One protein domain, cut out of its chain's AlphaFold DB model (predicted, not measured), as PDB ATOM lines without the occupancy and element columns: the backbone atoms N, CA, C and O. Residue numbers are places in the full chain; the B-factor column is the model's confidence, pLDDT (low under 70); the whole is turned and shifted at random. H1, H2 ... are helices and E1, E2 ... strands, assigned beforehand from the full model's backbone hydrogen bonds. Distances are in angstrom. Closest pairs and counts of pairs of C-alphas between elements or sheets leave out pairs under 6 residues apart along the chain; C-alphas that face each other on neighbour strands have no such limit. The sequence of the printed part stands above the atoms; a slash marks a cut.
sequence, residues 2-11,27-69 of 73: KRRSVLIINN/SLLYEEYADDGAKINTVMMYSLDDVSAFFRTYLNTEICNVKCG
ATOM      1  N   LYS A   2     -56.303 -62.676   9.274       49.75
ATOM      2  CA  LYS A   2     -55.435 -63.790   9.690       49.75
ATOM      3  C   LYS A   2     -55.954 -65.067   9.019       49.75
ATOM      4  O   LYS A   2     -57.140 -65.361   9.119       49.75
ATOM      5  N   ARG A   3     -55.098 -65.779   8.283       54.91
ATOM      6  CA  ARG A   3     -55.443 -67.084   7.701       54.91
ATOM      7  C   ARG A   3     -55.395 -68.126   8.827       54.91
ATOM      8  O   ARG A   3     -54.367 -68.227   9.487       54.91
ATOM      9  N   ARG A   4     -56.497 -68.849   9.060       63.16
ATOM     10  CA  ARG A   4     -56.563 -70.001   9.977       63.16
ATOM     11  C   ARG A   4     -56.414 -71.272   9.144       63.16
ATOM     12  O   ARG A   4     -57.174 -71.466   8.197       63.16
ATOM     13  N   SER A   5     -55.439 -72.101   9.495       56.00
ATOM     14  CA  SER A   5     -55.230 -73.426   8.909       56.00
ATOM     15  C   SER A   5     -55.564 -74.473   9.961       56.00
ATOM     16  O   SER A   5     -55.196 -74.318  11.125       56.00
ATOM     17  N   VAL A   6     -56.283 -75.520   9.563       58.69
ATOM     18  CA  VAL A   6     -56.744 -76.586  10.458       58.69
ATOM     19  C   VAL A   6     -56.502 -77.932   9.792       58.69
ATOM     20  O   VAL A   6     -56.826 -78.105   8.615       58.69
ATOM     21  N   LEU A   7     -55.964 -78.890  10.548       63.38
ATOM     22  CA  LEU A   7     -55.824 -80.280  10.119       63.38
ATOM     23  C   LEU A   7     -56.728 -81.173  10.979       63.38
ATOM     24  O   LEU A   7     -56.510 -81.329  12.180       63.38
ATOM     25  N   ILE A   8     -57.740 -81.777  10.351       56.75
ATOM     26  CA  ILE A   8     -58.693 -82.671  11.019       56.75
ATOM     27  C   ILE A   8     -58.313 -84.116  10.716       56.75
ATOM     28  O   ILE A   8     -58.369 -84.557   9.566       56.75
ATOM     29  N   ILE A   9     -57.964 -84.871  11.756       61.78
ATOM     30  CA  ILE A   9     -57.692 -86.305  11.637       61.78
ATOM     31  C   ILE A   9     -58.986 -87.047  11.977       61.78
ATOM     32  O   ILE A   9     -59.457 -87.024  13.115       61.78
ATOM     33  N   ASN A  10     -59.603 -87.669  10.970       49.03
ATOM     34  CA  ASN A  10     -60.856 -88.402  11.130       49.03
ATOM     35  C   ASN A  10     -60.579 -89.859  11.531       49.03
ATOM     36  O   ASN A  10     -59.901 -90.597  10.816       49.03
ATOM     37  N   ASN A  11     -61.153 -90.291  12.654       48.69
ATOM     38  CA  ASN A  11     -60.934 -91.613  13.249       48.69
ATOM     39  C   ASN A  11     -61.445 -92.779  12.361       48.69
ATOM     40  O   ASN A  11     -61.052 -93.929  12.550       48.69
ATOM     41  N   SER A  27     -43.683 -92.477  15.522       73.88
ATOM     42  CA  SER A  27     -43.170 -91.127  15.703       73.88
ATOM     43  C   SER A  27     -43.154 -90.372  14.371       73.88
ATOM     44  O   SER A  27     -43.170 -90.988  13.302       73.88
ATOM     45  N   LEU A  28     -43.142 -89.043  14.445       80.88
ATOM     46  CA  LEU A  28     -43.022 -88.120  13.321       80.88
ATOM     47  C   LEU A  28     -41.770 -87.261  13.504       80.88
ATOM     48  O   LEU A  28     -41.484 -86.807  14.607       80.88
ATOM     49  N   LEU A  29     -41.035 -87.035  12.420       81.06
ATOM     50  CA  LEU A  29     -39.854 -86.179  12.386       81.06
ATOM     51  C   LEU A  29     -40.160 -84.969  11.504       81.06
ATOM     52  O   LEU A  29     -40.505 -85.136  10.335       81.06
ATOM     53  N   TYR A  30     -40.032 -83.771  12.063       84.25
ATOM     54  CA  TYR A  30     -40.013 -82.525  11.309       84.25
ATOM     55  C   TYR A  30     -38.568 -82.094  11.093       84.25
ATOM     56  O   TYR A  30     -37.788 -82.067  12.045       84.25
ATOM     57  N   GLU A  31     -38.232 -81.720   9.864       85.44
ATOM     58  CA  GLU A  31     -36.958 -81.100   9.526       85.44
ATOM     59  C   GLU A  31     -37.216 -79.847   8.693       85.44
ATOM     60  O   GLU A  31     -38.040 -79.857   7.777       85.44
ATOM     61  N   GLU A  32     -36.495 -78.781   9.009       83.94
ATOM     62  CA  GLU A  32     -36.529 -77.522   8.273       83.94
ATOM     63  C   GLU A  32     -35.154 -77.268   7.677       83.94
ATOM     64  O   GLU A  32     -34.135 -77.478   8.342       83.94
ATOM     65  N   TYR A  33     -35.132 -76.803   6.436       89.88
ATOM     66  CA  TYR A  33     -33.917 -76.517   5.693       89.88
ATOM     67  C   TYR A  33     -33.995 -75.099   5.129       89.88
ATOM     68  O   TYR A  33     -35.065 -74.643   4.733       89.88
ATOM     69  N   ALA A  34     -32.857 -74.416   5.110       88.50
ATOM     70  CA  ALA A  34     -32.673 -73.136   4.449       88.50
ATOM     71  C   ALA A  34     -32.680 -73.309   2.924       88.50
ATOM     72  O   ALA A  34     -32.553 -74.420   2.404       88.50
ATOM     73  N   ASP A  35     -32.760 -72.190   2.203       91.50
ATOM     74  CA  ASP A  35     -32.740 -72.171   0.735       91.50
ATOM     75  C   ASP A  35     -31.435 -72.734   0.139       91.50
ATOM     76  O   ASP A  35     -31.418 -73.212  -0.994       91.50
ATOM     77  N   ASP A  36     -30.340 -72.712   0.904       92.62
ATOM     78  CA  ASP A  36     -29.049 -73.304   0.536       92.62
ATOM     79  C   ASP A  36     -28.949 -74.809   0.863       92.62
ATOM     80  O   ASP A  36     -27.919 -75.439   0.612       92.62
ATOM     81  N   GLY A  37     -30.016 -75.398   1.409       89.88
ATOM     82  CA  GLY A  37     -30.077 -76.794   1.829       89.88
ATOM     83  C   GLY A  37     -29.473 -77.071   3.208       89.88
ATOM     84  O   GLY A  37     -29.431 -78.233   3.621       89.88
ATOM     85  N   ALA A  38     -29.020 -76.056   3.950       88.19
ATOM     86  CA  ALA A  38     -28.547 -76.239   5.317       88.19
ATOM     87  C   ALA A  38     -29.720 -76.548   6.256       88.19
ATOM     88  O   ALA A  38     -30.748 -75.875   6.240       88.19
ATOM     89  N   LYS A  39     -29.574 -77.566   7.110       88.75
ATOM     90  CA  LYS A  39     -30.595 -77.910   8.105       88.75
ATOM     91  C   LYS A  39     -30.691 -76.805   9.159       88.75
ATOM     92  O   LYS A  39     -29.715 -76.537   9.855       88.75
ATOM     93  N   ILE A  40     -31.874 -76.214   9.290       90.69
ATOM     94  CA  ILE A  40     -32.196 -75.173  10.273       90.69
ATOM     95  C   ILE A  40     -32.748 -75.804  11.551       90.69
ATOM     96  O   ILE A  40     -32.349 -75.418  12.647       90.69
ATOM     97  N   ASN A  41     -33.664 -76.772  11.428       82.00
ATOM     98  CA  ASN A  41     -34.387 -77.304  12.581       82.00
ATOM     99  C   ASN A  41     -34.665 -78.806  12.464       82.00
ATOM    100  O   ASN A  41     -34.731 -79.378  11.373       82.00
ATOM    101  N   THR A  42     -34.827 -79.460  13.611       86.69
ATOM    102  CA  THR A  42     -35.236 -80.861  13.716       86.69
ATOM    103  C   THR A  42     -36.029 -81.076  14.993       86.69
ATOM    104  O   THR A  42     -35.537 -80.805  16.087       86.69
ATOM    105  N   VAL A  43     -37.244 -81.609  14.855       84.81
ATOM    106  CA  VAL A  43     -38.126 -81.920  15.985       84.81
ATOM    107  C   VAL A  43     -38.681 -83.328  15.825       84.81
ATOM    108  O   VAL A  43     -39.350 -83.635  14.840       84.81
ATOM    109  N   MET A  44     -38.416 -84.183  16.814       84.44
ATOM    110  CA  MET A  44     -38.991 -85.523  16.888       84.44
ATOM    111  C   MET A  44     -40.237 -85.510  17.775       84.44
ATOM    112  O   MET A  44     -40.205 -84.990  18.887       84.44
ATOM    113  N   MET A  45     -41.321 -86.102  17.289       86.06
ATOM    114  CA  MET A  45     -42.622 -86.175  17.951       86.06
ATOM    115  C   MET A  45     -42.990 -87.644  18.142       86.06
ATOM    116  O   MET A  45     -43.033 -88.399  17.170       86.06
ATOM    117  N   TYR A  46     -43.253 -88.069  19.375       82.31
ATOM    118  CA  TYR A  46     -43.489 -89.480  19.711       82.31
ATOM    119  C   TYR A  46     -44.951 -89.771  20.067       82.31
ATOM    120  O   TYR A  46     -45.346 -90.931  20.177       82.31
ATOM    121  N   SER A  47     -45.764 -88.729  20.228       79.56
ATOM    122  CA  SER A  47     -47.182 -88.817  20.570       79.56
ATOM    123  C   SER A  47     -48.034 -87.862  19.728       79.56
ATOM    124  O   SER A  47     -47.522 -86.943  19.093       79.56
ATOM    125  N   LEU A  48     -49.357 -88.064  19.725       76.56
ATOM    126  CA  LEU A  48     -50.287 -87.124  19.086       76.56
ATOM    127  C   LEU A  48     -50.301 -85.755  19.782       76.56
ATOM    128  O   LEU A  48     -50.542 -84.748  19.118       76.56
ATOM    129  N   ASP A  49     -49.999 -85.711  21.080       78.56
ATOM    130  CA  ASP A  49     -49.897 -84.465  21.838       78.56
ATOM    131  C   ASP A  49     -48.676 -83.652  21.390       78.56
ATOM    132  O   ASP A  49     -48.808 -82.453  21.141       78.56
ATOM    133  N   ASP A  50     -47.523 -84.304  21.173       79.31
ATOM    134  CA  ASP A  50     -46.324 -83.650  20.620       79.31
ATOM    135  C   ASP A  50     -46.614 -83.042  19.243       79.31
ATOM    136  O   ASP A  50     -46.212 -81.918  18.943       79.31
ATOM    137  N   VAL A  51     -47.352 -83.782  18.411       80.50
ATOM    138  CA  VAL A  51     -47.738 -83.353  17.063       80.50
ATOM    139  C   VAL A  51     -48.673 -82.150  17.123       80.50
ATOM    140  O   VAL A  51     -48.443 -81.158  16.433       80.50
ATOM    141  N   SER A  52     -49.700 -82.198  17.971       80.06
ATOM    142  CA  SER A  52     -50.631 -81.079  18.141       80.06
ATOM    143  C   SER A  52     -49.922 -79.823  18.665       80.06
ATOM    144  O   SER A  52     -50.082 -78.733  18.108       80.06
ATOM    145  N   ALA A  53     -49.058 -79.979  19.674       81.44
ATOM    146  CA  ALA A  53     -48.273 -78.885  20.235       81.44
ATOM    147  C   ALA A  53     -47.319 -78.263  19.202       81.44
ATOM    148  O   ALA A  53     -47.228 -77.032  19.112       81.44
ATOM    149  N   PHE A  54     -46.646 -79.090  18.394       85.75
ATOM    150  CA  PHE A  54     -45.757 -78.627  17.331       85.75
ATOM    151  C   PHE A  54     -46.511 -77.789  16.295       85.75
ATOM    152  O   PHE A  54     -46.131 -76.648  16.040       85.75
ATOM    153  N   PHE A  55     -47.614 -78.300  15.739       82.62
ATOM    154  CA  PHE A  55     -48.375 -77.583  14.710       82.62
ATOM    155  C   PHE A  55     -48.978 -76.276  15.224       82.62
ATOM    156  O   PHE A  55     -48.946 -75.266  14.515       82.62
ATOM    157  N   ARG A  56     -49.459 -76.262  16.472       82.06
ATOM    158  CA  ARG A  56     -49.972 -75.040  17.093       82.06
ATOM    159  C   ARG A  56     -48.876 -73.990  17.251       82.06
ATOM    160  O   ARG A  56     -49.112 -72.822  16.965       82.06
ATOM    161  N   THR A  57     -47.690 -74.402  17.691       81.38
ATOM    162  CA  THR A  57     -46.593 -73.484  18.028       81.38
ATOM    163  C   THR A  57     -45.841 -72.994  16.794       81.38
ATOM    164  O   THR A  57     -45.606 -71.798  16.655       81.38
ATOM    165  N   TYR A  58     -45.468 -73.905  15.892       80.56
ATOM    166  CA  TYR A  58     -44.613 -73.601  14.741       80.56
ATOM    167  C   TYR A  58     -45.395 -73.181  13.502       80.56
ATOM    168  O   TYR A  58     -44.967 -72.299  12.766       80.56
ATOM    169  N   LEU A  59     -46.544 -73.811  13.261       76.44
ATOM    170  CA  LEU A  59     -47.310 -73.615  12.030       76.44
ATOM    171  C   LEU A  59     -48.577 -72.790  12.252       76.44
ATOM    172  O   LEU A  59     -49.360 -72.617  11.317       76.44
ATOM    173  N   ASN A  60     -48.801 -72.311  13.483       76.50
ATOM    174  CA  ASN A  60     -50.022 -71.625  13.905       76.50
ATOM    175  C   ASN A  60     -51.287 -72.347  13.394       76.50
ATOM    176  O   ASN A  60     -52.228 -71.729  12.891       76.50
ATOM    177  N   THR A  61     -51.242 -73.681  13.435       75.38
ATOM    178  CA  THR A  61     -52.235 -74.590  12.861       75.38
ATOM    179  C   THR A  61     -52.792 -75.460  13.970       75.38
ATOM    180  O   THR A  61     -52.044 -76.073  14.726       75.38
ATOM    181  N   GLU A  62     -54.113 -75.532  14.064       74.75
ATOM    182  CA  GLU A  62     -54.779 -76.372  15.055       74.75
ATOM    183  C   GLU A  62     -54.938 -77.800  14.515       74.75
ATOM    184  O   GLU A  62     -55.388 -77.995  13.378       74.75
ATOM    185  N   ILE A  63     -54.557 -78.798  15.320       70.81
ATOM    186  CA  ILE A  63     -54.804 -80.213  15.024       70.81
ATOM    187  C   ILE A  63     -55.891 -80.724  15.946       70.81
ATOM    188  O   ILE A  63     -55.739 -80.723  17.168       70.81
ATOM    189  N   CYS A  64     -56.951 -81.244  15.339       67.31
ATOM    190  CA  CYS A  64     -58.105 -81.725  16.072       67.31
ATOM    191  C   CYS A  64     -58.441 -83.155  15.674       67.31
ATOM    192  O   CYS A  64     -58.429 -83.526  14.495       67.31
ATOM    193  N   ASN A  65     -58.777 -83.959  16.677       62.44
ATOM    194  CA  ASN A  65     -59.264 -85.309  16.468       62.44
ATOM    195  C   ASN A  65     -60.789 -85.250  16.322       62.44
ATOM    196  O   ASN A  65     -61.484 -84.850  17.254       62.44
ATOM    197  N   VAL A  66     -61.310 -85.635  15.154       61.75
ATOM    198  CA  VAL A  66     -62.746 -85.613  14.795       61.75
ATOM    199  C   VAL A  66     -63.353 -84.218  14.575       61.75
ATOM    200  O   VAL A  66     -63.943 -83.999  13.519       61.75
ATOM    201  N   LYS A  67     -63.221 -83.271  15.511       61.28
ATOM    202  CA  LYS A  67     -63.670 -81.877  15.333       61.28
ATOM    203  C   LYS A  67     -62.763 -80.911  16.084       61.28
ATOM    204  O   LYS A  67     -62.300 -81.253  17.170       61.28
ATOM    205  N   CYS A  68     -62.554 -79.720  15.536       65.12
ATOM    206  CA  CYS A  68     -62.033 -78.611  16.333       65.12
ATOM    207  C   CYS A  68     -63.151 -78.008  17.171       65.12
ATOM    208  O   CYS A  68     -64.324 -78.103  16.798       65.12
ATOM    209  N   GLY A  69     -62.787 -77.430  18.313       61.22
ATOM    210  CA  GLY A  69     -63.688 -76.508  18.980       61.22
ATOM    211  C   GLY A  69     -63.943 -75.332  18.045       61.22
ATOM    212  O   GLY A  69     -63.022 -74.848  17.378       61.22
TER     213      GLY A  69
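What this domain is: This is residues 2 to 11 and 27 to 69 of the 73 residues of the protein "Surface antigen (D15)" of Operophtera brumata (winter moth) (UniProt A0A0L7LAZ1). One helix, H1, sits in the middle of a loose, flat model, with the parallel strand pair E1 and E4 packed on one side by way of E4, and the antiparallel hairpin E2 and E3 reaching away on the other side. The hairpin comes near H1 at Leu 28 and Met 45, and its turn lies at the far end of the long axis. The printed part has 53 residues, with four named strands and one named helix in the order E1, E2, E3, H1, E4; the class is mixed, helices and strands. The whole is loose, with a radius of gyration of the C-alphas of 12.9 A, and the C-alphas span 38 by 30 by 15 A.

How they stand to each other: Look first at E2, residues 28 to 33, and E3, residues 39 to 45, a hairpin of antiparallel neighbours with 169 degrees between their directions. Their C-alphas 31 and 42 face each other at 4.5 A, and N 30 and O 43 are within hydrogen-bond range at 2.9 A, as are N 45 and O 28 at 2.8 A. Go on to H1, residues 48 to 58, in which every O i to N i+4 pair is within hydrogen-bond range. The closest C-alphas of E3 and H1 are those of Met 45 and Val 51, 5.9 A apart. Those of E2 and H1 are Leu 28 and Val 51, at 7.7 A. After H1 in the chain find E4, residues 61 to 65; H1 and E4 have 9 pairs of C-alphas within 8 A, the closest being those of Phe 55 and Thr 61 at 5.2 A. The parallel neighbour of E4 is E1, residues 5 to 9, with 21 degrees between their directions; N 7 and O 62 at 3.0 A and N 64 and O 7 at 3.2 A are both within hydrogen-bond range. E1 and H1 are near each other, with 6 pairs of C-alphas within 10 A. E1 and E3 are apart, and so are E2 and E4.

Where its parts are: Find C-alpha 5 at (-55.230, -73.426, 8.909), where E1 begins; it runs 13.4 A to Ile 9. E2 runs 16.6 A from Leu 28 to Tyr 33, and E3 17.6 A from Lys 39 to Met 45. H1 starts at C-alpha 48, (-50.287, -87.124, 19.086), and is 15.3 A long. E4, 13.3 A long, ends at C-alpha 65, (-59.264, -85.309, 16.468).

The domain as a whole: The two C-alphas farthest apart are those of Asp 36 and Gly 69, at 39.4 A. Residues 12 to 26 are not printed, and C-alphas 11 and 27 stand 17.9 A apart across this cut, which lies in the link from E1 to E2. The links E2 to E3, E3 to H1 and H1 to E4 are tight. The mean pLDDT of the printed part is 75.5; residues 2 to 11 and 64 to 69 are under 70.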